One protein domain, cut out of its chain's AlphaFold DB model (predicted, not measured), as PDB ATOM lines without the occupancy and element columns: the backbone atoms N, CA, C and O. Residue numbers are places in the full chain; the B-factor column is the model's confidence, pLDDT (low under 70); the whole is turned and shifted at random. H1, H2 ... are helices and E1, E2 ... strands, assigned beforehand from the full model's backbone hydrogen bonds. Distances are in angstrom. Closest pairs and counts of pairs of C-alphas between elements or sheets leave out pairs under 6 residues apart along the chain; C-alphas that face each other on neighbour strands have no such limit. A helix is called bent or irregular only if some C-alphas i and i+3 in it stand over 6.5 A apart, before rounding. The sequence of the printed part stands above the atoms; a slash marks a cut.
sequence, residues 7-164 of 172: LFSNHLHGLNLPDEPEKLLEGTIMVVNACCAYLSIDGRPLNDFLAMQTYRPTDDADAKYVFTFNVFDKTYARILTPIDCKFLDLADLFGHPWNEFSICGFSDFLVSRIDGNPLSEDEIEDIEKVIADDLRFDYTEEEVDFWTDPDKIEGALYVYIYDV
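AT A GLANCE: This is residues 7 to 164 of the 172 residues of an uncharacterized protein of Desulfobacteraceae bacterium (UniProt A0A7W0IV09). A strongly twisted sheet of five strands has the two long helices on one face: H2 packs on the edge strand E2, standing up from the sheet, and H5 runs along E5, with short H4 between the two helices. H1 covers E1 on the opposite face, and short H3 lies near E2. The 158 printed residues run H1 H2 H3 E1 E2 H4 E3 H5 E4 E5; the sheet's order is E2 E1 E3 E5 E4, antiparallel throughout, and the class is mixed, helices and strands. The whole is compact, with a radius of gyration of the C-alphas of 14.5 A, and rounded, spanning 35 by 30 by 29 A.

IN THESE COORDINATES: Begin with the sheet: E2 is residues 75 to 81, E1 65 to 71, E3 108 to 113, E5 156 to 163, 23.1 A long, and E4 144 to 153, 23.5 A long, which bends by 77 degrees at residue 150. Find C-alpha 21 at (77.219, 32.579, 2.979); from there H2 runs 30.2 A to residue 41. H5, residues 121 to 138, covers 27.0 A; it is neither bent nor irregular, but only just: C-alphas 135 and 138 are 6.0 A apart. H1 is residues 7 to 14, starting at C-alpha 7 (83.248, 29.003, 7.685); H3 is 47 to 52 and H4 90 to 94.

HOW THE PARTS SIT: Look first at hairpin E1 and E2, where N 67 and O 79 are 2.8 A apart, within hydrogen-bond range. Then find N 68 and O 110, 2.8 A, between E1 and E3; N 111 and O 157, 2.8 A, between E3 and E5; and N 149 and O 158, 2.8 A, in hairpin E4 and E5. E2, H4, E3 and E3, H5, E4 are split strand-helix-strand units, two strands running the same way with another between them, E1 and E5 respectively; both crossovers are right-handed. H2 is over E2, height 7.1 A; C-alphas Thr 28 and Ala 77 are closest, 4.0 A. On the same face, H5 runs along the strands, at 23 degrees to E5 on the local plane, height 7.8 A. H4 touches H5, Ala 91 to Leu 135 being the closest C-alphas, 4.9 A, and only grazes the sheet, as H3 does. H1 runs across E1 on the opposite face, height 9.4 A. In H1 to H4 each O i to N i+4 pair is within range; in H5, 12 of 14.

THE WHOLE: The C-alphas of Asp 60 and Glu 142 are farthest apart, 40.0 A. The printed part has no cut; the links H3 to E1 and H4 to E3 are long. Mean pLDDT of the printed part is 93.3; residues 59 to 61 are under 70.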
ATOM      1  N   LEU A   7      82.070  29.185   8.547       92.88
ATOM      2  CA  LEU A   7      83.248  29.003   7.685       92.88
ATOM      3  C   LEU A   7      83.115  29.751   6.358       92.88
ATOM      4  O   LEU A   7      84.107  30.269   5.860       92.88
ATOM      5  N   PHE A   8      81.912  29.814   5.795       95.19
ATOM      6  CA  PHE A   8      81.656  30.550   4.560       95.19
ATOM      7  C   PHE A   8      81.658  32.054   4.811       95.19
ATOM      8  O   PHE A   8      82.311  32.770   4.063       95.19
ATOM      9  N   SER A   9      81.054  32.523   5.906       96.06
ATOM     10  CA  SER A   9      81.164  33.932   6.310       96.06
ATOM     11  C   SER A   9      82.616  34.349   6.534       96.06
ATOM     12  O   SER A   9      83.049  35.383   6.042       96.06
ATOM     13  N   ASN A  10      83.410  33.531   7.231       94.38
ATOM     14  CA  ASN A  10      84.828  33.826   7.448       94.38
ATOM     15  C   ASN A  10      85.621  33.852   6.135       94.38
ATOM     16  O   ASN A  10      86.474  34.718   5.970       94.38
ATOM     17  N   HIS A  11      85.328  32.931   5.211       94.69
ATOM     18  CA  HIS A  11      85.917  32.912   3.869       94.69
ATOM     19  C   HIS A  11      85.610  34.208   3.107       94.69
ATOM     20  O   HIS A  11      86.524  34.864   2.623       94.69
ATOM     21  N   LEU A  12      84.339  34.617   3.070       95.69
ATOM     22  CA  LEU A  12      83.901  35.846   2.399       95.69
ATOM     23  C   LEU A  12      84.551  37.088   3.016       95.69
ATOM     24  O   LEU A  12      85.107  37.909   2.293       95.69
ATOM     25  N   HIS A  13      84.562  37.193   4.348       95.00
ATOM     26  CA  HIS A  13      85.218  38.297   5.048       95.00
ATOM     27  C   HIS A  13      86.722  38.366   4.774       95.00
ATOM     28  O   HIS A  13      87.245  39.459   4.571       95.00
ATOM     29  N   GLY A  14      87.412  37.220   4.751       92.62
ATOM     30  CA  GLY A  14      88.842  37.156   4.438       92.62
ATOM     31  C   GLY A  14      89.163  37.662   3.030       92.62
ATOM     32  O   GLY A  14      90.227  38.224   2.813       92.62
ATOM     33  N   LEU A  15      88.211  37.534   2.105       94.56
ATOM     34  CA  LEU A  15      88.321  38.016   0.730       94.56
ATOM     35  C   LEU A  15      87.655  39.382   0.502       94.56
ATOM     36  O   LEU A  15      87.508  39.807  -0.640       94.56
ATOM     37  N   ASN A  16      87.227  40.074   1.562       94.06
ATOM     38  CA  ASN A  16      86.500  41.345   1.473       94.06
ATOM     39  C   ASN A  16      85.253  41.283   0.552       94.06
ATOM     40  O   ASN A  16      84.910  42.254  -0.126       94.06
ATOM     41  N   LEU A  17      84.580  40.129   0.523       94.44
ATOM     42  CA  LEU A  17      83.342  39.884  -0.220       94.44
ATOM     43  C   LEU A  17      82.105  40.090   0.677       94.44
ATOM     44  O   LEU A  17      82.219  40.033   1.907       94.44
ATOM     45  N   PRO A  18      80.906  40.311   0.099       95.06
ATOM     46  CA  PRO A  18      79.663  40.404   0.866       95.06
ATOM     47  C   PRO A  18      79.421  39.168   1.748       95.06
ATOM     48  O   PRO A  18      79.575  38.041   1.282       95.06
ATOM     49  N   ASP A  19      78.994  39.370   3.001       96.25
ATOM     50  CA  ASP A  19      78.659  38.293   3.951       96.25
ATOM     51  C   ASP A  19      77.307  37.647   3.611       96.25
ATOM     52  O   ASP A  19      76.289  37.858   4.270       96.25
ATOM     53  N   GLU A  20      77.290  36.894   2.513       95.56
ATOM     54  CA  GLU A  20      76.134  36.160   2.003       95.56
ATOM     55  C   GLU A  20      76.474  34.660   1.873       95.56
ATOM     56  O   GLU A  20      76.550  34.119   0.763       95.56
ATOM     57  N   PRO A  21      76.721  33.953   2.994       96.12
ATOM     58  CA  PRO A  21      77.219  32.579   2.979       96.12
ATOM     59  C   PRO A  21      76.235  31.582   2.349       96.12
ATOM     60  O   PRO A  21      76.668  30.594   1.754       96.12
ATOM     61  N   GLU A  22      74.925  31.836   2.418       95.06
ATOM     62  CA  GLU A  22      73.920  31.038   1.713       95.06
ATOM     63  C   GLU A  22      74.094  31.135   0.194       95.06
ATOM     64  O   GLU A  22      74.081  30.106  -0.481       95.06
ATOM     65  N   LYS A  23      74.339  32.343  -0.336       94.38
ATOM     66  CA  LYS A  23      74.606  32.523  -1.768       94.38
ATOM     67  C   LYS A  23      75.914  31.860  -2.172       94.38
ATOM     68  O   LYS A  23      75.956  31.204  -3.205       94.38
ATOM     69  N   LEU A  24      76.959  31.950  -1.341       97.12
ATOM     70  CA  LEU A  24      78.206  31.227  -1.604       97.12
ATOM     71  C   LEU A  24      77.964  29.716  -1.711       97.12
ATOM     72  O   LEU A  24      78.517  29.072  -2.601       97.12
ATOM     73  N   LEU A  25      77.141  29.132  -0.833       96.69
ATOM     74  CA  LEU A  25      76.801  27.708  -0.898       96.69
ATOM     75  C   LEU A  25      76.052  27.356  -2.185       96.69
ATOM     76  O   LEU A  25      76.410  26.385  -2.850       96.69
ATOM     77  N   GLU A  26      75.021  28.126  -2.522       95.50
ATOM     78  CA  GLU A  26      74.206  27.908  -3.719       95.50
ATOM     79  C   GLU A  26      75.047  28.038  -4.994       95.50
ATOM     80  O   GLU A  26      75.078  27.105  -5.801       95.50
ATOM     81  N   GLY A  27      75.826  29.114  -5.125       96.75
ATOM     82  CA  GLY A  27      76.745  29.305  -6.244       96.75
ATOM     83  C   GLY A  27      77.832  28.234  -6.306       96.75
ATOM     84  O   GLY A  27      78.141  27.739  -7.387       96.75
ATOM     85  N   THR A  28      78.354  27.782  -5.160       97.56
ATOM     86  CA  THR A  28      79.289  26.645  -5.115       97.56
ATOM     87  C   THR A  28      78.661  25.388  -5.706       97.56
ATOM     88  O   THR A  28      79.279  24.738  -6.540       97.56
ATOM     89  N   ILE A  29      77.423  25.051  -5.331       97.00
ATOM     90  CA  ILE A  29      76.722  23.889  -5.897       97.00
ATOM     91  C   ILE A  29      76.556  24.044  -7.415       97.00
ATOM     92  O   ILE A  29      76.765  23.079  -8.150       97.00
ATOM     93  N   MET A  30      76.213  25.242  -7.896       96.62
ATOM     94  CA  MET A  30      76.069  25.521  -9.329       96.62
ATOM     95  C   MET A  30      77.379  25.313 -10.093       96.62
ATOM     96  O   MET A  30      77.397  24.568 -11.073       96.62
ATOM     97  N   VAL A  31      78.477  25.912  -9.631       97.25
ATOM     98  CA  VAL A  31      79.776  25.819 -10.315       97.25
ATOM     99  C   VAL A  31      80.359  24.410 -10.214       97.25
ATOM    100  O   VAL A  31      80.874  23.902 -11.207       97.25
ATOM    101  N   VAL A  32      80.198  23.714  -9.082       97.44
ATOM    102  CA  VAL A  32      80.578  22.293  -8.964       97.44
ATOM    103  C   VAL A  32      79.817  21.437  -9.976       97.44
ATOM    104  O   VAL A  32      80.422  20.583 -10.620       97.44
ATOM    105  N   ASN A  33      78.515  21.675 -10.168       96.69
ATOM    106  CA  ASN A  33      77.735  20.954 -11.175       96.69
ATOM    107  C   ASN A  33      78.226  21.236 -12.603       96.69
ATOM    108  O   ASN A  33      78.289  20.301 -13.401       96.69
ATOM    109  N   ALA A  34      78.596  22.482 -12.918       96.69
ATOM    110  CA  ALA A  34      79.188  22.830 -14.211       96.69
ATOM    111  C   ALA A  34      80.529  22.109 -14.427       96.69
ATOM    112  O   ALA A  34      80.691  21.420 -15.431       96.69
ATOM    113  N   CYS A  35      81.429  22.139 -13.437       96.38
ATOM    114  CA  CYS A  35      82.693  21.394 -13.481       96.38
ATOM    115  C   CYS A  35      82.447  19.891 -13.693       96.38
ATOM    116  O   CYS A  35      83.090  19.254 -14.521       96.38
ATOM    117  N   CYS A  36      81.474  19.302 -12.987       96.56
ATOM    118  CA  CYS A  36      81.113  17.899 -13.179       96.56
ATOM    119  C   CYS A  36      80.593  17.598 -14.588       96.56
ATOM    120  O   CYS A  36      80.834  16.497 -15.087       96.56
ATOM    121  N   ALA A  37      79.874  18.527 -15.219       95.88
ATOM    122  CA  ALA A  37      79.400  18.359 -16.586       95.88
ATOM    123  C   ALA A  37      80.576  18.292 -17.570       95.88
ATOM    124  O   ALA A  37      80.654  17.323 -18.324       95.88
ATOM    125  N   TYR A  38      81.516  19.238 -17.495       95.06
ATOM    126  CA  TYR A  38      82.690  19.280 -18.376       95.06
ATOM    127  C   TYR A  38      83.631  18.093 -18.147       95.06
ATOM    128  O   TYR A  38      83.899  17.328 -19.071       95.06
ATOM    129  N   LEU A  39      83.953  17.777 -16.886       93.62
ATOM    130  CA  LEU A  39      84.712  16.567 -16.554       93.62
ATOM    131  C   LEU A  39      84.045  15.288 -17.090       93.62
ATOM    132  O   LEU A  39      84.733  14.355 -17.502       93.62
ATOM    133  N   SER A  40      82.708  15.220 -17.098       94.62
ATOM    134  CA  SER A  40      81.989  14.072 -17.663       94.62
ATOM    135  C   SER A  40      82.075  14.015 -19.188       94.62
ATOM    136  O   SER A  40      82.188  12.914 -19.733       94.62
ATOM    137  N   ILE A  41      82.008  15.163 -19.869       93.38
ATOM    138  CA  ILE A  41      82.162  15.274 -21.328       93.38
ATOM    139  C   ILE A  41      83.547  14.765 -21.747       93.38
ATOM    140  O   ILE A  41      83.641  13.962 -22.677       93.38
ATOM    141  N   ASP A  42      84.580  15.100 -20.977       89.62
ATOM    142  CA  ASP A  42      85.962  14.664 -21.207       89.62
ATOM    143  C   ASP A  42      86.249  13.214 -20.788       89.62
ATOM    144  O   ASP A  42      87.363  12.706 -20.946       89.62
ATOM    145  N   GLY A  43      85.267  12.521 -20.206       91.94
ATOM    146  CA  GLY A  43      85.437  11.159 -19.697       91.94
ATOM    147  C   GLY A  43      86.342  11.063 -18.463       91.94
ATOM    148  O   GLY A  43      86.941  10.011 -18.213       91.94
ATOM    149  N   ARG A  44      86.458  12.140 -17.683       91.50
ATOM    150  CA  ARG A  44      87.304  12.236 -16.490       91.50
ATOM    151  C   ARG A  44      86.542  11.816 -15.224       91.50
ATOM    152  O   ARG A  44      85.331  12.012 -15.117       91.50
ATOM    153  N   PRO A  45      87.220  11.202 -14.239       89.38
ATOM    154  CA  PRO A  45      86.560  10.729 -13.027       89.38
ATOM    155  C   PRO A  45      86.112  11.894 -12.132       89.38
ATOM    156  O   PRO A  45      86.900  12.773 -11.798       89.38
ATOM    157  N   LEU A  46      84.856  11.848 -11.677       93.62
ATOM    158  CA  LEU A  46      84.269  12.883 -10.812       93.62
ATOM    159  C   LEU A  46      84.523  12.663  -9.319       93.62
ATOM    160  O   LEU A  46      84.441  13.605  -8.539       93.62
ATOM    161  N   ASN A  47      84.770  11.416  -8.906       92.31
ATOM    162  CA  ASN A  47      84.777  11.048  -7.487       92.31
ATOM    163  C   ASN A  47      85.825  11.831  -6.692       92.31
ATOM    164  O   ASN A  47      85.516  12.308  -5.605       92.31
ATOM    165  N   ASP A  48      87.026  11.989  -7.248       89.19
ATOM    166  CA  ASP A  48      88.125  12.688  -6.582       89.19
ATOM    167  C   ASP A  48      87.820  14.188  -6.459       89.19
ATOM    168  O   ASP A  48      88.002  14.773  -5.393       89.19
ATOM    169  N   PHE A  49      87.259  14.789  -7.515       92.50
ATOM    170  CA  PHE A  49      86.810  16.179  -7.493       92.50
ATOM    171  C   PHE A  49      85.704  16.409  -6.457       92.50
ATOM    172  O   PHE A  49      85.803  17.313  -5.631       92.50
ATOM    173  N   LEU A  50      84.662  15.575  -6.455       93.94
ATOM    174  CA  LEU A  50      83.536  15.704  -5.527       93.94
ATOM    175  C   LEU A  50      83.951  15.453  -4.075       93.94
ATOM    176  O   LEU A  50      83.486  16.152  -3.177       93.94
ATOM    177  N   ALA A  51      84.837  14.483  -3.833       91.19
ATOM    178  CA  ALA A  51      85.377  14.215  -2.503       91.19
ATOM    179  C   ALA A  51      86.187  15.402  -1.956       91.19
ATOM    180  O   ALA A  51      86.235  15.601  -0.743       91.19
ATOM    181  N   MET A  52      86.780  16.201  -2.845       91.25
ATOM    182  CA  MET A  52      87.542  17.399  -2.509       91.25
ATOM    183  C   MET A  52      86.652  18.581  -2.104       91.25
ATOM    184  O   MET A  52      87.070  19.374  -1.260       91.25
ATOM    185  N   GLN A  53      85.417  18.678  -2.621       94.38
ATOM    186  CA  GLN A  53      84.482  19.783  -2.350       94.38
ATOM    187  C   GLN A  53      83.830  19.680  -0.961       94.38
ATOM    188  O   GLN A  53      82.617  19.531  -0.797       94.38
ATOM    189  N   THR A  54      84.655  19.754   0.082       91.69
ATOM    190  CA  THR A  54      84.226  19.674   1.478       91.69
ATOM    191  C   THR A  54      83.907  21.050   2.054       91.69
ATOM    192  O   THR A  54      84.539  22.056   1.742       91.69
ATOM    193  N   TYR A  55      82.927  21.107   2.957       90.12
ATOM    194  CA  TYR A  55      82.581  22.347   3.654       90.12
ATOM    195  C   TYR A  55      83.742  22.860   4.529       90.12
ATOM    196  O   TYR A  55      84.057  24.052   4.505       90.12
ATOM    197  N   ARG A  56      84.415  21.944   5.238       88.31
ATOM    198  CA  ARG A  56      85.582  22.207   6.088       88.31
ATOM    199  C   ARG A  56      86.807  21.479   5.518       88.31
ATOM    200  O   ARG A  56      87.010  20.324   5.900       88.31
ATOM    201  N   PRO A  57      87.586  22.120   4.629       82.81
ATOM    202  CA  PRO A  57      88.844  21.547   4.178       82.81
ATOM    203  C   PRO A  57      89.807  21.410   5.362       82.81
ATOM    204  O   PRO A  57      89.743  22.170   6.330       82.81
ATOM    205  N   THR A  58      90.660  20.396   5.303       75.69
ATOM    206  CA  THR A  58      91.754  20.172   6.253       75.69
ATOM    207  C   THR A  58      93.074  20.407   5.539       75.69
ATOM    208  O   THR A  58      93.153  20.112   4.352       75.69
ATOM    209  N   ASP A  59      94.114  20.822   6.255       66.50
ATOM    210  CA  ASP A  59      95.445  21.062   5.668       66.50
ATOM    211  C   ASP A  59      96.064  19.803   5.019       66.50
ATOM    212  O   ASP A  59      96.905  19.908   4.132       66.50
ATOM    213  N   ASP A  60      95.606  18.611   5.423       62.94
ATOM    214  CA  ASP A  60      95.988  17.318   4.836       62.94
ATOM    215  C   ASP A  60      95.216  16.969   3.543       62.94
ATOM    216  O   ASP A  60      95.347  15.860   3.023       62.94
ATOM    217  N   ALA A  61      94.353  17.860   3.045       67.25
ATOM    218  CA  ALA A  61      93.583  17.620   1.829       67.25
ATOM    219  C   ALA A  61      94.460  17.750   0.574       67.25
ATOM    220  O   ALA A  61      95.354  18.589   0.495       67.25
ATOM    221  N   ASP A  62      94.136  16.966  -0.459       71.50
ATOM    222  CA  ASP A  62      94.778  17.083  -1.776       71.50
ATOM    223  C   ASP A  62      94.538  18.466  -2.426       71.50
ATOM    224  O   ASP A  62      95.308  18.894  -3.287       71.50
ATOM    225  N   ALA A  63      93.488  19.184  -2.004       75.44
ATOM    226  CA  ALA A  63      93.285  20.593  -2.330       75.44
ATOM    227  C   ALA A  63      94.101  21.485  -1.400       75.44
ATOM    228  O   ALA A  63      93.871  21.498  -0.194       75.44
ATOM    229  N   LYS A  64      94.970  22.307  -1.988       87.69
ATOM    230  CA  LYS A  64      95.700  23.359  -1.267       87.69
ATOM    231  C   LYS A  64      95.130  24.755  -1.505       87.69
ATOM    232  O   LYS A  64      95.377  25.652  -0.700       87.69
ATOM    233  N   TYR A  65      94.354  24.921  -2.573       93.69
ATOM    234  CA  TYR A  65      93.891  26.220  -3.037       93.69
ATOM    235  C   TYR A  65      92.373  26.275  -3.115       93.69
ATOM    236  O   TYR A  65      91.679  25.264  -3.271       93.69
ATOM    237  N   VAL A  66      91.880  27.498  -3.000       95.19
ATOM    238  CA  VAL A  66      90.479  27.861  -3.093       95.19
ATOM    239  C   VAL A  66      90.329  28.871  -4.213       95.19
ATOM    240  O   VAL A  66      90.889  29.959  -4.131       95.19
ATOM    241  N   PHE A  67      89.548  28.516  -5.226       97.12
ATOM    242  CA  PHE A  67      89.133  29.418  -6.291       97.12
ATOM    243  C   PHE A  67      87.753  29.953  -5.926       97.12
ATOM    244  O   PHE A  67      86.799  29.187  -5.776       97.12
ATOM    245  N   THR A  68      87.659  31.262  -5.722       97.81
ATOM    246  CA  THR A  68      86.409  31.944  -5.386       97.81
ATOM    247  C   THR A  68      85.944  32.743  -6.586       97.81
ATOM    248  O   THR A  68      86.456  33.827  -6.832       97.81
ATOM    249  N   PHE A  69      84.995  32.195  -7.338       98.06
ATOM    250  CA  PHE A  69      84.461  32.808  -8.548       98.06
ATOM    251  C   PHE A  69      83.421  33.870  -8.219       98.06
ATOM    252  O   PHE A  69      82.534  33.630  -7.394       98.06
ATOM    253  N   ASN A  70      83.498  35.001  -8.915       96.81
ATOM    254  CA  ASN A  70      82.450  36.004  -8.981       96.81
ATOM    255  C   ASN A  70      81.628  35.820 -10.263       96.81
ATOM    256  O   ASN A  70      82.074  36.130 -11.368       96.81
ATOM    257  N   VAL A  71      80.393  35.340 -10.128       95.12
ATOM    258  CA  VAL A  71      79.475  35.177 -11.262       95.12
ATOM    259  C   VAL A  71      78.700  36.486 -11.457       95.12
ATOM    260  O   VAL A  71      77.508  36.569 -11.154       95.12
ATOM    261  N   PHE A  72      79.402  37.534 -11.909       91.88
ATOM    262  CA  PHE A  72      78.873  38.883 -12.181       91.88
ATOM    263  C   PHE A  72      78.016  39.463 -11.039       91.88
ATOM    264  O   PHE A  72      76.902  39.957 -11.261       91.88
ATOM    265  N   ASP A  73      78.494  39.334  -9.801       90.81
ATOM    266  CA  ASP A  73      77.836  39.747  -8.554       90.81
ATOM    267  C   ASP A  73      76.436  39.132  -8.331       90.81
ATOM    268  O   ASP A  73      75.678  39.559  -7.453       90.81
ATOM    269  N   LYS A  74      76.049  38.117  -9.119       92.69
ATOM    270  CA  LYS A  74      74.805  37.356  -8.914       92.69
ATOM    271  C   LYS A  74      74.972  36.339  -7.806       92.69
ATOM    272  O   LYS A  74      74.072  36.170  -6.985       92.69
ATOM    273  N   THR A  75      76.126  35.682  -7.792       94.88
ATOM    274  CA  THR A  75      76.527  34.738  -6.758       94.88
ATOM    275  C   THR A  75      78.044  34.601  -6.726       94.88
ATOM    276  O   THR A  75      78.726  34.890  -7.709       94.88
ATOM    277  N   TYR A  76      78.550  34.092  -5.608       97.12
ATOM    278  CA  TYR A  76      79.926  33.635  -5.481       97.12
ATOM    279  C   TYR A  76      79.958  32.113  -5.418       97.12
ATOM    280  O   TYR A  76      78.994  31.486  -4.971       97.12
ATOM    281  N   ALA A  77      81.059  31.507  -5.841       97.56
ATOM    282  CA  ALA A  77      81.248  30.066  -5.762       97.56
ATOM    283  C   ALA A  77      82.653  29.733  -5.286       97.56
ATOM    284  O   ALA A  77      83.614  30.357  -5.719       97.56
ATOM    285  N   ARG A  78      82.776  28.734  -4.414       97.00
ATOM    286  CA  ARG A  78      84.046  28.302  -3.841       97.00
ATOM    287  C   ARG A  78      84.404  26.908  -4.332       97.00
ATOM    288  O   ARG A  78      83.785  25.939  -3.899       97.00
ATOM    289  N   ILE A  79      85.446  26.797  -5.143       96.75
ATOM    290  CA  ILE A  79      85.975  25.515  -5.603       96.75
ATOM    291  C   ILE A  79      87.302  25.218  -4.915       96.75
ATOM    292  O   ILE A  79      88.213  26.042  -4.895       96.75
ATOM    293  N   LEU A  80      87.404  24.028  -4.331       95.12
ATOM    294  CA  LEU A  80      88.638  23.506  -3.754       95.12
ATOM    295  C   LEU A  80      89.401  22.735  -4.829       95.12
ATOM    296  O   LEU A  80      88.825  21.854  -5.468       95.12
ATOM    297  N   THR A  81      90.680  23.051  -5.024       92.00
ATOM    298  CA  THR A  81      91.486  22.445  -6.090       92.00
ATOM    299  C   THR A  81      92.980  22.357  -5.730       92.00
ATOM    300  O   THR A  81      93.484  23.147  -4.921       92.00
ATOM    301  N   PRO A  82      93.726  21.381  -6.284       91.38
ATOM    302  CA  PRO A  82      95.187  21.439  -6.372       91.38
ATOM    303  C   PRO A  82      95.671  22.596  -7.263       91.38
ATOM    304  O   PRO A  82      94.887  23.169  -8.018       91.38
ATOM    305  N   ILE A  83      96.976  22.900  -7.192       86.81
ATOM    306  CA  ILE A  83      97.602  23.981  -7.979       86.81
ATOM    307  C   ILE A  83      97.484  23.757  -9.483       86.81
ATOM    308  O   ILE A  83      97.274  24.701 -10.225       86.81
ATOM    309  N   ASP A  84      97.556  22.494  -9.917       87.69
ATOM    310  CA  ASP A  84      97.466  22.109 -11.328       87.69
ATOM    311  C   ASP A  84      96.067  22.322 -11.920       87.69
ATOM    312  O   ASP A  84      95.854  22.005 -13.085       87.69
ATOM    313  N   CYS A  85      95.117  22.799 -11.102       86.12
ATOM    314  CA  CYS A  85      93.723  23.069 -11.430       86.12
ATOM    315  C   CYS A  85      93.054  21.965 -12.230       86.12
ATOM    316  O   CYS A  85      92.069  22.216 -12.905       86.12
ATOM    317  N   LYS A  86      93.516  20.714 -12.115       86.25
ATOM    318  CA  LYS A  86      93.106  19.674 -13.055       86.25
ATOM    319  C   LYS A  86      91.598  19.456 -13.083       86.25
ATOM    320  O   LYS A  86      91.119  18.862 -14.027       86.25
ATOM    321  N   PHE A  87      90.845  19.828 -12.055       88.19
ATOM    322  CA  PHE A  87      89.392  19.638 -12.024       88.19
ATOM    323  C   PHE A  87      88.578  20.860 -12.461       88.19
ATOM    324  O   PHE A  87      87.350  20.790 -12.469       88.19
ATOM    325  N   LEU A  88      89.255  21.957 -12.777       91.50
ATOM    326  CA  LEU A  88      88.687  23.184 -13.298       91.50
ATOM    327  C   LEU A  88      89.056  23.274 -14.773       91.50
ATOM    328  O   LEU A  88      90.218  23.107 -15.113       91.50
ATOM    329  N   ASP A  89      88.052  23.526 -15.597       93.50
ATOM    330  CA  ASP A  89      88.231  23.956 -16.977       93.50
ATOM    331  C   ASP A  89      87.742  25.407 -17.018       93.50
ATOM    332  O   ASP A  89      86.537  25.676 -16.950       93.50
ATOM    333  N   LEU A  90      88.674  26.353 -16.916       95.31
ATOM    334  CA  LEU A  90      88.369  27.781 -16.857       95.31
ATOM    335  C   LEU A  90      87.848  28.266 -18.204       95.31
ATOM    336  O   LEU A  90      86.957  29.116 -18.212       95.31
ATOM    337  N   ALA A  91      88.350  27.721 -19.311       94.88
ATOM    338  CA  ALA A  91      87.896  28.058 -20.651       94.88
ATOM    339  C   ALA A  91      86.409  27.711 -20.857       94.88
ATOM    340  O   ALA A  91      85.604  28.579 -21.234       94.88
ATOM    341  N   ASP A  92      86.013  26.487 -20.510       95.00
ATOM    342  CA  ASP A  92      84.625  26.030 -20.568       95.00
ATOM    343  C   ASP A  92      83.734  26.747 -19.544       95.00
ATOM    344  O   ASP A  92      82.559  27.036 -19.815       95.00
ATOM    345  N   LEU A  93      84.261  27.048 -18.350       95.94
ATOM    346  CA  LEU A  93      83.536  27.811 -17.333       95.94
ATOM    347  C   LEU A  93      83.315  29.264 -17.753       95.94
ATOM    348  O   LEU A  93      82.238  29.789 -17.477       95.94
ATOM    349  N   PHE A  94      84.275  29.898 -18.426       95.62
ATOM    350  CA  PHE A  94      84.150  31.258 -18.956       95.62
ATOM    351  C   PHE A  94      83.073  31.331 -20.052       95.62
ATOM    352  O   PHE A  94      82.294  32.279 -20.104       95.62
ATOM    353  N   GLY A  95      82.926  30.271 -20.851       93.94
ATOM    354  CA  GLY A  95      81.836  30.129 -21.823       93.94
ATOM    355  C   GLY A  95      80.508  29.602 -21.251       93.94
ATOM    356  O   GLY A  95      79.517  29.516 -21.982       93.94
ATOM    357  N   HIS A  96      80.446  29.224 -19.968       96.25
ATOM    358  CA  HIS A  96      79.314  28.464 -19.434       96.25
ATOM    359  C   HIS A  96      78.028  29.303 -19.326       96.25
ATOM    360  O   HIS A  96      78.034  30.348 -18.670       96.25
ATOM    361  N   PRO A  97      76.884  28.846 -19.874       96.44
ATOM    362  CA  PRO A  97      75.629  29.587 -19.802       96.44
ATOM    363  C   PRO A  97      74.916  29.398 -18.453       96.44
ATOM    364  O   PRO A  97      74.247  28.387 -18.206       96.44
ATOM    365  N   TRP A  98      74.939  30.426 -17.605       95.94
ATOM    366  CA  TRP A  98      74.151  30.484 -16.370       95.94
ATOM    367  C   TRP A  98      72.716  30.930 -16.674       95.94
ATOM    368  O   TRP A  98      72.328  32.079 -16.449       95.94
ATOM    369  N   ASN A  99      71.903  30.007 -17.197       93.19
ATOM    370  CA  ASN A  99      70.541  30.292 -17.678       93.19
ATOM    371  C   ASN A  99      69.643  31.012 -16.653       93.19
ATOM    372  O   ASN A  99      68.831  31.850 -17.039       93.19
ATOM    373  N   GLU A 100      69.797  30.720 -15.358       91.31
ATOM    374  CA  GLU A 100      69.044  31.384 -14.281       91.31
ATOM    375  C   GLU A 100      69.307  32.896 -14.216       91.31
ATOM    376  O   GLU A 100      68.411  33.679 -13.896       91.31
ATOM    377  N   PHE A 101      70.516  33.316 -14.579       92.25
ATOM    378  CA  PHE A 101      70.952  34.708 -14.548       92.25
ATOM    379  C   PHE A 101      70.977  35.362 -15.933       92.25
ATOM    380  O   PHE A 101      71.131  36.580 -16.014       92.25
ATOM    381  N   SER A 102      70.780  34.587 -17.006       94.12
ATOM    382  CA  SER A 102      70.881  35.052 -18.401       94.12
ATOM    383  C   SER A 102      72.237  35.706 -18.718       94.12
ATOM    384  O   SER A 102      72.293  36.728 -19.398       94.12
ATOM    385  N   ILE A 103      73.316  35.113 -18.205       93.88
ATOM    386  CA  ILE A 103      74.716  35.522 -18.412       93.88
ATOM    387  C   ILE A 103      75.563  34.289 -18.749       93.88
ATOM    388  O   ILE A 103      75.162  33.165 -18.434       93.88
ATOM    389  N   CYS A 104      76.730  34.505 -19.347       94.06
ATOM    390  CA  CYS A 104      77.737  33.469 -19.558       94.06
ATOM    391  C   CYS A 104      78.967  33.769 -18.704       94.06
ATOM    392  O   CYS A 104      79.316  34.936 -18.554       94.06
ATOM    393  N   GLY A 105      79.601  32.734 -18.162       95.31
ATOM    394  CA  GLY A 105      80.904  32.875 -17.528       95.31
ATOM    395  C   GLY A 105      80.904  33.512 -16.148       95.31
ATOM    396  O   GLY A 105      79.916  33.517 -15.414       95.31
ATOM    397  N   PHE A 106      82.054  34.049 -15.786       96.00
ATOM    398  CA  PHE A 106      82.302  34.768 -14.544       96.00
ATOM    399  C   PHE A 106      83.113  36.024 -14.878       96.00
ATOM    400  O   PHE A 106      83.760  36.078 -15.921       96.00
ATOM    401  N   SER A 107      83.060  37.043 -14.023       93.62
ATOM    402  CA  SER A 107      83.776  38.307 -14.259       93.62
ATOM    403  C   SER A 107      85.224  38.254 -13.782       93.62
ATOM    404  O   SER A 107      86.121  38.850 -14.371       93.62
ATOM    405  N   ASP A 108      85.437  37.565 -12.669       97.19
ATOM    406  CA  ASP A 108      86.704  37.487 -11.969       97.19
ATOM    407  C   ASP A 108      86.672  36.316 -10.987       97.19
ATOM    408  O   ASP A 108      85.614  35.749 -10.683       97.19
ATOM    409  N   PHE A 109      87.839  35.954 -10.475       97.94
ATOM    410  CA  PHE A 109      87.940  35.064  -9.330       97.94
ATOM    411  C   PHE A 109      89.150  35.402  -8.473       97.94
ATOM    412  O   PHE A 109      90.064  36.115  -8.878       97.94
ATOM    413  N   LEU A 110      89.145  34.864  -7.260       97.81
ATOM    414  CA  LEU A 110      90.250  34.970  -6.323       97.81
ATOM    415  C   LEU A 110      90.837  33.595  -6.059       97.81
ATOM    416  O   LEU A 110      90.085  32.633  -5.891       97.81
ATOM    417  N   VAL A 111      92.157  33.517  -5.948       97.19
ATOM    418  CA  VAL A 111      92.864  32.308  -5.528       97.19
ATOM    419  C   VAL A 111      93.492  32.548  -4.165       97.19
ATOM    420  O   VAL A 111      94.260  33.488  -3.982       97.19
ATOM    421  N   SER A 112      93.173  31.701  -3.192       95.62
ATOM    422  CA  SER A 112      93.761  31.754  -1.850       95.62
ATOM    423  C   SER A 112      94.126  30.359  -1.357       95.62
ATOM    424  O   SER A 112      93.612  29.352  -1.852       95.62
ATOM    425  N   ARG A 113      94.998  30.269  -0.352       93.88
ATOM    426  CA  ARG A 113      95.319  28.987   0.290       93.88
ATOM    427  C   ARG A 113      94.220  28.575   1.267       93.88
ATOM    428  O   ARG A 113      93.604  29.424   1.913       93.88
ATOM    429  N   ILE A 114      93.996  27.269   1.418       91.75
ATOM    430  CA  ILE A 114      93.030  26.742   2.402       91.75
ATOM    431  C   ILE A 114      93.459  26.995   3.855       91.75
ATOM    432  O   ILE A 114      92.608  27.092   4.735       91.75
ATOM    433  N   ASP A 115      94.770  27.105   4.089       89.38
ATOM    434  CA  ASP A 115      95.380  27.304   5.408       89.38
ATOM    435  C   ASP A 115      95.389  28.785   5.834       89.38
ATOM    436  O   ASP A 115      95.770  29.109   6.960       89.38
ATOM    437  N   GLY A 116      94.951  29.686   4.946       88.44
ATOM    438  CA  GLY A 116      94.903  31.129   5.171       88.44
ATOM    439  C   GLY A 116      96.263  31.828   5.136       88.44
ATOM    440  O   GLY A 116      96.323  33.024   5.414       88.44
ATOM    441  N   ASN A 117      97.351  31.122   4.812       91.75
ATOM    442  CA  ASN A 117      98.636  31.771   4.585       91.75
ATOM    443  C   ASN A 117      98.617  32.538   3.249       91.75
ATOM    444  O   ASN A 117      97.912  32.131   2.322       91.75
ATOM    445  N   PRO A 118      99.409  33.617   3.112       93.69
ATOM    446  CA  PRO A 118      99.609  34.269   1.824       93.69
ATOM    447  C   PRO A 118     100.250  33.326   0.801       93.69
ATOM    448  O   PRO A 118     101.027  32.440   1.166       93.69
ATOM    449  N   LEU A 119      99.950  33.555  -0.478       94.75
ATOM    450  CA  LEU A 119     100.640  32.902  -1.590       94.75
ATOM    451  C   LEU A 119     102.085  33.407  -1.683       94.75
ATOM    452  O   LEU A 119     102.340  34.601  -1.513       94.75
ATOM    453  N   SER A 120     103.032  32.510  -1.954       94.75
ATOM    454  CA  SER A 120     104.392  32.912  -2.328       94.75
ATOM    455  C   SER A 120     104.474  33.349  -3.793       94.75
ATOM    456  O   SER A 120     103.622  32.977  -4.595       94.75
ATOM    457  N   GLU A 121     105.540  34.063  -4.163       95.25
ATOM    458  CA  GLU A 121     105.811  34.458  -5.558       95.25
ATOM    459  C   GLU A 121     105.803  33.241  -6.502       95.25
ATOM    460  O   GLU A 121     105.051  33.234  -7.470       95.25
ATOM    461  N   ASP A 122     106.504  32.158  -6.141       95.62
ATOM    462  CA  ASP A 122     106.500  30.903  -6.913       95.62
ATOM    463  C   ASP A 122     105.086  30.296  -7.075       95.62
ATOM    464  O   ASP A 122     104.778  29.694  -8.099       95.62
ATOM    465  N   GLU A 123     104.206  30.449  -6.073       95.19
ATOM    466  CA  GLU A 123     102.836  29.916  -6.146       95.19
ATOM    467  C   GLU A 123     101.985  30.766  -7.092       95.19
ATOM    468  O   GLU A 123     101.171  30.220  -7.832       95.19
ATOM    469  N   ILE A 124     102.182  32.087  -7.085       96.19
ATOM    470  CA  ILE A 124     101.513  33.012  -8.003       96.19
ATOM    471  C   ILE A 124     101.928  32.710  -9.445       96.19
ATOM    472  O   ILE A 124     101.048  32.546 -10.285       96.19
ATOM    473  N   GLU A 125     103.227  32.554  -9.718       96.38
ATOM    474  CA  GLU A 125     103.728  32.207 -11.057       96.38
ATOM    475  C   GLU A 125     103.161  30.865 -11.556       96.38
ATOM    476  O   GLU A 125     102.734  30.752 -12.710       96.38
ATOM    477  N   ASP A 126     103.107  29.846 -10.691       96.12
ATOM    478  CA  ASP A 126     102.516  28.547 -11.031       96.12
ATOM    479  C   ASP A 126     101.008  28.661 -11.321       96.12
ATOM    480  O   ASP A 126     100.515  28.056 -12.276       96.12
ATOM    481  N   ILE A 127     100.268  29.442 -10.525       96.25
ATOM    482  CA  ILE A 127      98.833  29.681 -10.728       96.25
ATOM    483  C   ILE A 127      98.589  30.434 -12.040       96.25
ATOM    484  O   ILE A 127      97.734  30.024 -12.822       96.25
ATOM    485  N   GLU A 128      99.346  31.497 -12.313       97.00
ATOM    486  CA  GLU A 128      99.266  32.268 -13.560       97.00
ATOM    487  C   GLU A 128      99.497  31.389 -14.780       97.00
ATOM    488  O   GLU A 128      98.746  31.458 -15.753       97.00
ATOM    489  N   LYS A 129     100.504  30.516 -14.711       96.69
ATOM    490  CA  LYS A 129     100.784  29.568 -15.781       96.69
ATOM    491  C   LYS A 129      99.632  28.595 -15.998       96.69
ATOM    492  O   LYS A 129      99.289  28.332 -17.141       96.69
ATOM    493  N   VAL A 130      99.043  28.059 -14.932       96.12
ATOM    494  CA  VAL A 130      97.916  27.123 -15.048       96.12
ATOM    495  C   VAL A 130      96.683  27.812 -15.635       96.12
ATOM    496  O   VAL A 130      96.024  27.231 -16.491       96.12
ATOM    497  N   ILE A 131      96.406  29.059 -15.242       96.12
ATOM    498  CA  ILE A 131      95.328  29.866 -15.831       96.12
ATOM    499  C   ILE A 131      95.591  30.099 -17.321       96.12
ATOM    500  O   ILE A 131      94.696  29.898 -18.140       96.12
ATOM    501  N   ALA A 132      96.817  30.483 -17.683       96.50
ATOM    502  CA  ALA A 132      97.199  30.686 -19.074       96.50
ATOM    503  C   ALA A 132      97.083  29.392 -19.890       96.50
ATOM    504  O   ALA A 132      96.471  29.405 -20.949       96.50
ATOM    505  N   ASP A 133      97.647  28.283 -19.410       95.75
ATOM    506  CA  ASP A 133      97.651  26.999 -20.117       95.75
ATOM    507  C   ASP A 133      96.221  26.495 -20.382       95.75
ATOM    508  O   ASP A 133      95.959  25.955 -21.457       95.75
ATOM    509  N   ASP A 134      95.302  26.705 -19.436       95.56
ATOM    510  CA  ASP A 134      93.894  26.330 -19.568       95.56
ATOM    511  C   ASP A 134      93.146  27.238 -20.561       95.56
ATOM    512  O   ASP A 134      92.623  26.761 -21.565       95.56
ATOM    513  N   LEU A 135      93.195  28.564 -20.382       95.69
ATOM    514  CA  LEU A 135      92.517  29.504 -21.288       95.69
ATOM    515  C   LEU A 135      93.046  29.422 -22.725       95.69
ATOM    516  O   LEU A 135      92.277  29.539 -23.678       95.69
ATOM    517  N   ARG A 136      94.358  29.220 -22.894       95.75
ATOM    518  CA  ARG A 136      95.018  29.139 -24.208       95.75
ATOM    519  C   ARG A 136      94.746  27.825 -24.930       95.75
ATOM    520  O   ARG A 136      95.175  27.674 -26.077       95.75
ATOM    521  N   PHE A 137      94.037  26.892 -24.296       92.75
ATOM    522  CA  PHE A 137      93.537  25.701 -24.963       92.75
ATOM    523  C   PHE A 137      92.451  26.048 -25.992       92.75
ATOM    524  O   PHE A 137      92.535  25.575 -27.128       92.75
ATOM    525  N   ASP A 138      91.506  26.927 -25.633       93.88
ATOM    526  CA  ASP A 138      90.363  27.294 -26.485       93.88
ATOM    527  C   ASP A 138      90.411  28.724 -27.028       93.88
ATOM    528  O   ASP A 138      89.871  28.980 -28.106       93.88
ATOM    529  N   TYR A 139      91.074  29.647 -26.325       94.69
ATOM    530  CA  TYR A 139      91.090  31.066 -26.675       94.69
ATOM    531  C   TYR A 139      92.491  31.574 -26.984       94.69
ATOM    532  O   TYR A 139      93.452  31.378 -26.232       94.69
ATOM    533  N   THR A 140      92.612  32.336 -28.064       94.19
ATOM    534  CA  THR A 140      93.817  33.128 -28.315       94.19
ATOM    535  C   THR A 140      93.882  34.355 -27.396       94.19
ATOM    536  O   THR A 140      92.869  34.801 -26.860       94.19
ATOM    537  N   GLU A 141      95.071  34.949 -27.254       93.50
ATOM    538  CA  GLU A 141      95.253  36.244 -26.564       93.50
ATOM    539  C   GLU A 141      94.456  37.386 -27.220       93.50
ATOM    540  O   GLU A 141      94.220  38.407 -26.590       93.50
ATOM    541  N   GLU A 142      94.034  37.228 -28.479       93.38
ATOM    542  CA  GLU A 142      93.196  38.206 -29.186       93.38
ATOM    543  C   GLU A 142      91.694  38.023 -28.931       93.38
ATOM    544  O   GLU A 142      90.903  38.829 -29.417       93.38
ATOM    545  N   GLU A 143      91.293  36.947 -28.252       93.56
ATOM    546  CA  GLU A 143      89.894  36.630 -27.950       93.56
ATOM    547  C   GLU A 143      89.607  36.812 -26.466       93.56
ATOM    548  O   GLU A 143      88.673  37.521 -26.111       93.56
ATOM    549  N   VAL A 144      90.430  36.205 -25.608       94.81
ATOM    550  CA  VAL A 144      90.289  36.274 -24.152       94.81
ATOM    551  C   VAL A 144      91.660  36.484 -23.537       94.81
ATOM    552  O   VAL A 144      92.613  35.754 -23.829       94.81
ATOM    553  N   ASP A 145      91.758  37.451 -22.640       95.12
ATOM    554  CA  ASP A 145      92.982  37.727 -21.906       95.12
ATOM    555  C   ASP A 145      92.705  37.886 -20.411       95.12
ATOM    556  O   ASP A 145      91.554  37.954 -19.968       95.12
ATOM    557  N   PHE A 146      93.769  37.844 -19.614       96.50
ATOM    558  CA  PHE A 146      93.655  37.903 -18.168       96.50
ATOM    559  C   PHE A 146      94.772  38.729 -17.540       96.50
ATOM    560  O   PHE A 146      95.879  38.845 -18.060       96.50
ATOM    561  N   TRP A 147      94.475  39.283 -16.371       96.38
ATOM    562  CA  TRP A 147      95.447  39.991 -15.548       96.38
ATOM    563  C   TRP A 147      95.270  39.593 -14.083       96.38
ATOM    564  O   TRP A 147      94.151  39.491 -13.576       96.38
ATOM    565  N   THR A 148      96.388  39.370 -13.401       97.56
ATOM    566  CA  THR A 148      96.492  39.082 -11.974       97.56
ATOM    567  C   THR A 148      96.931  40.284 -11.130       97.56
ATOM    568  O   THR A 148      97.859  41.024 -11.457       97.56
ATOM    569  N   ASP A 149      96.278  40.475  -9.989       97.38
ATOM    570  CA  ASP A 149      96.597  41.514  -9.013       97.38
ATOM    571  C   ASP A 149      96.774  40.872  -7.622       97.38
ATOM    572  O   ASP A 149      95.778  40.568  -6.952       97.38
ATOM    573  N   PRO A 150      98.024  40.616  -7.185       95.75
ATOM    574  CA  PRO A 150      98.307  40.030  -5.874       95.75
ATOM    575  C   PRO A 150      98.153  41.028  -4.717       95.75
ATOM    576  O   PRO A 150      98.130  40.619  -3.557       95.75
ATOM    577  N   ASP A 151      98.048  42.329  -5.009       94.88
ATOM    578  CA  ASP A 151      98.002  43.395  -4.004       94.88
ATOM    579  C   ASP A 151      96.565  43.857  -3.701       94.88
ATOM    580  O   ASP A 151      96.327  44.558  -2.713       94.88
ATOM    581  N   LYS A 152      95.584  43.467  -4.528       94.69
ATOM    582  CA  LYS A 152      94.179  43.873  -4.374       94.69
ATOM    583  C   LYS A 152      93.559  43.405  -3.060       94.69
ATOM    584  O   LYS A 152      92.808  44.166  -2.443       94.69
ATOM    585  N   ILE A 153      93.827  42.165  -2.651       93.81
ATOM    586  CA  ILE A 153      93.309  41.555  -1.420       93.81
ATOM    587  C   ILE A 153      94.450  40.829  -0.717       93.81
ATOM    588  O   ILE A 153      95.076  39.936  -1.278       93.81
ATOM    589  N   GLU A 154      94.698  41.198   0.538       90.88
ATOM    590  CA  GLU A 154      95.768  40.603   1.337       90.88
ATOM    591  C   GLU A 154      95.611  39.075   1.419       90.88
ATOM    592  O   GLU A 154      94.592  38.561   1.879       90.88
ATOM    593  N   GLY A 155      96.643  38.352   0.981       89.94
ATOM    594  CA  GLY A 155      96.694  36.892   1.052       89.94
ATOM    595  C   GLY A 155      95.960  36.145  -0.067       89.94
ATOM    596  O   GLY A 155      95.919  34.914  -0.018       89.94
ATOM    597  N   ALA A 156      95.420  36.839  -1.074       96.19
ATOM    598  CA  ALA A 156      94.779  36.221  -2.232       96.19
ATOM    599  C   ALA A 156      95.252  36.847  -3.552       96.19
ATOM    600  O   ALA A 156      95.453  38.053  -3.647       96.19
ATOM    601  N   LEU A 157      95.371  36.024  -4.592       97.62
ATOM    602  CA  LEU A 157      95.600  36.481  -5.956       97.62
ATOM    603  C   LEU A 157      94.256  36.818  -6.592       97.62
ATOM    604  O   LEU A 157      93.405  35.937  -6.727       97.62
ATOM    605  N   TYR A 158      94.053  38.069  -6.985       98.06
ATOM    606  CA  TYR A 158      92.872  38.449  -7.748       98.06
ATOM    607  C   TYR A 158      93.125  38.232  -9.238       98.06
ATOM    608  O   TYR A 158      94.164  38.651  -9.736       98.06
ATOM    609  N   VAL A 159      92.187  37.621  -9.956       98.00
ATOM    610  CA  VAL A 159      92.310  37.327 -11.388       98.00
ATOM    611  C   VAL A 159      91.123  37.921 -12.134       98.00
ATOM    612  O   VAL A 159      89.973  37.572 -11.869       98.00
ATOM    613  N   TYR A 160      91.410  38.809 -13.079       96.50
ATOM    614  CA  TYR A 160      90.443  39.325 -14.042       96.50
ATOM    615  C   TYR A 160      90.550  38.519 -15.329       96.50
ATOM    616  O   TYR A 160      91.661  38.350 -15.824       96.50
ATOM    617  N   ILE A 161      89.421  38.083 -15.884       94.50
ATOM    618  CA  ILE A 161      89.348  37.515 -17.236       94.50
ATOM    619  C   ILE A 161      88.395  38.381 -18.052       94.50
ATOM    620  O   ILE A 161      87.327  38.753 -17.563       94.50
ATOM    621  N   TYR A 162      88.787  38.734 -19.270       92.25
ATOM    622  CA  TYR A 162      88.014  39.622 -20.128       92.25
ATOM    623  C   TYR A 162      88.122  39.223 -21.598       92.25
ATOM    624  O   TYR A 162      89.163  38.753 -22.059       92.25
ATOM    625  N   ASP A 163      87.036  39.455 -22.335       92.38
ATOM    626  CA  ASP A 163      87.055  39.418 -23.793       92.38
ATOM    627  C   ASP A 163      87.920  40.569 -24.323       92.38
ATOM    628  O   ASP A 163      87.863  41.702 -23.831       92.38
ATOM    629  N   VAL A 164      88.715  40.290 -25.350       90.25
ATOM    630  CA  VAL A 164      89.487  41.308 -26.064       90.25
ATOM    631  C   VAL A 164      88.634  41.818 -27.225       90.25
ATOM    632  O   VAL A 164      88.630  41.265 -28.325       90.25
TER     633      VAL A 164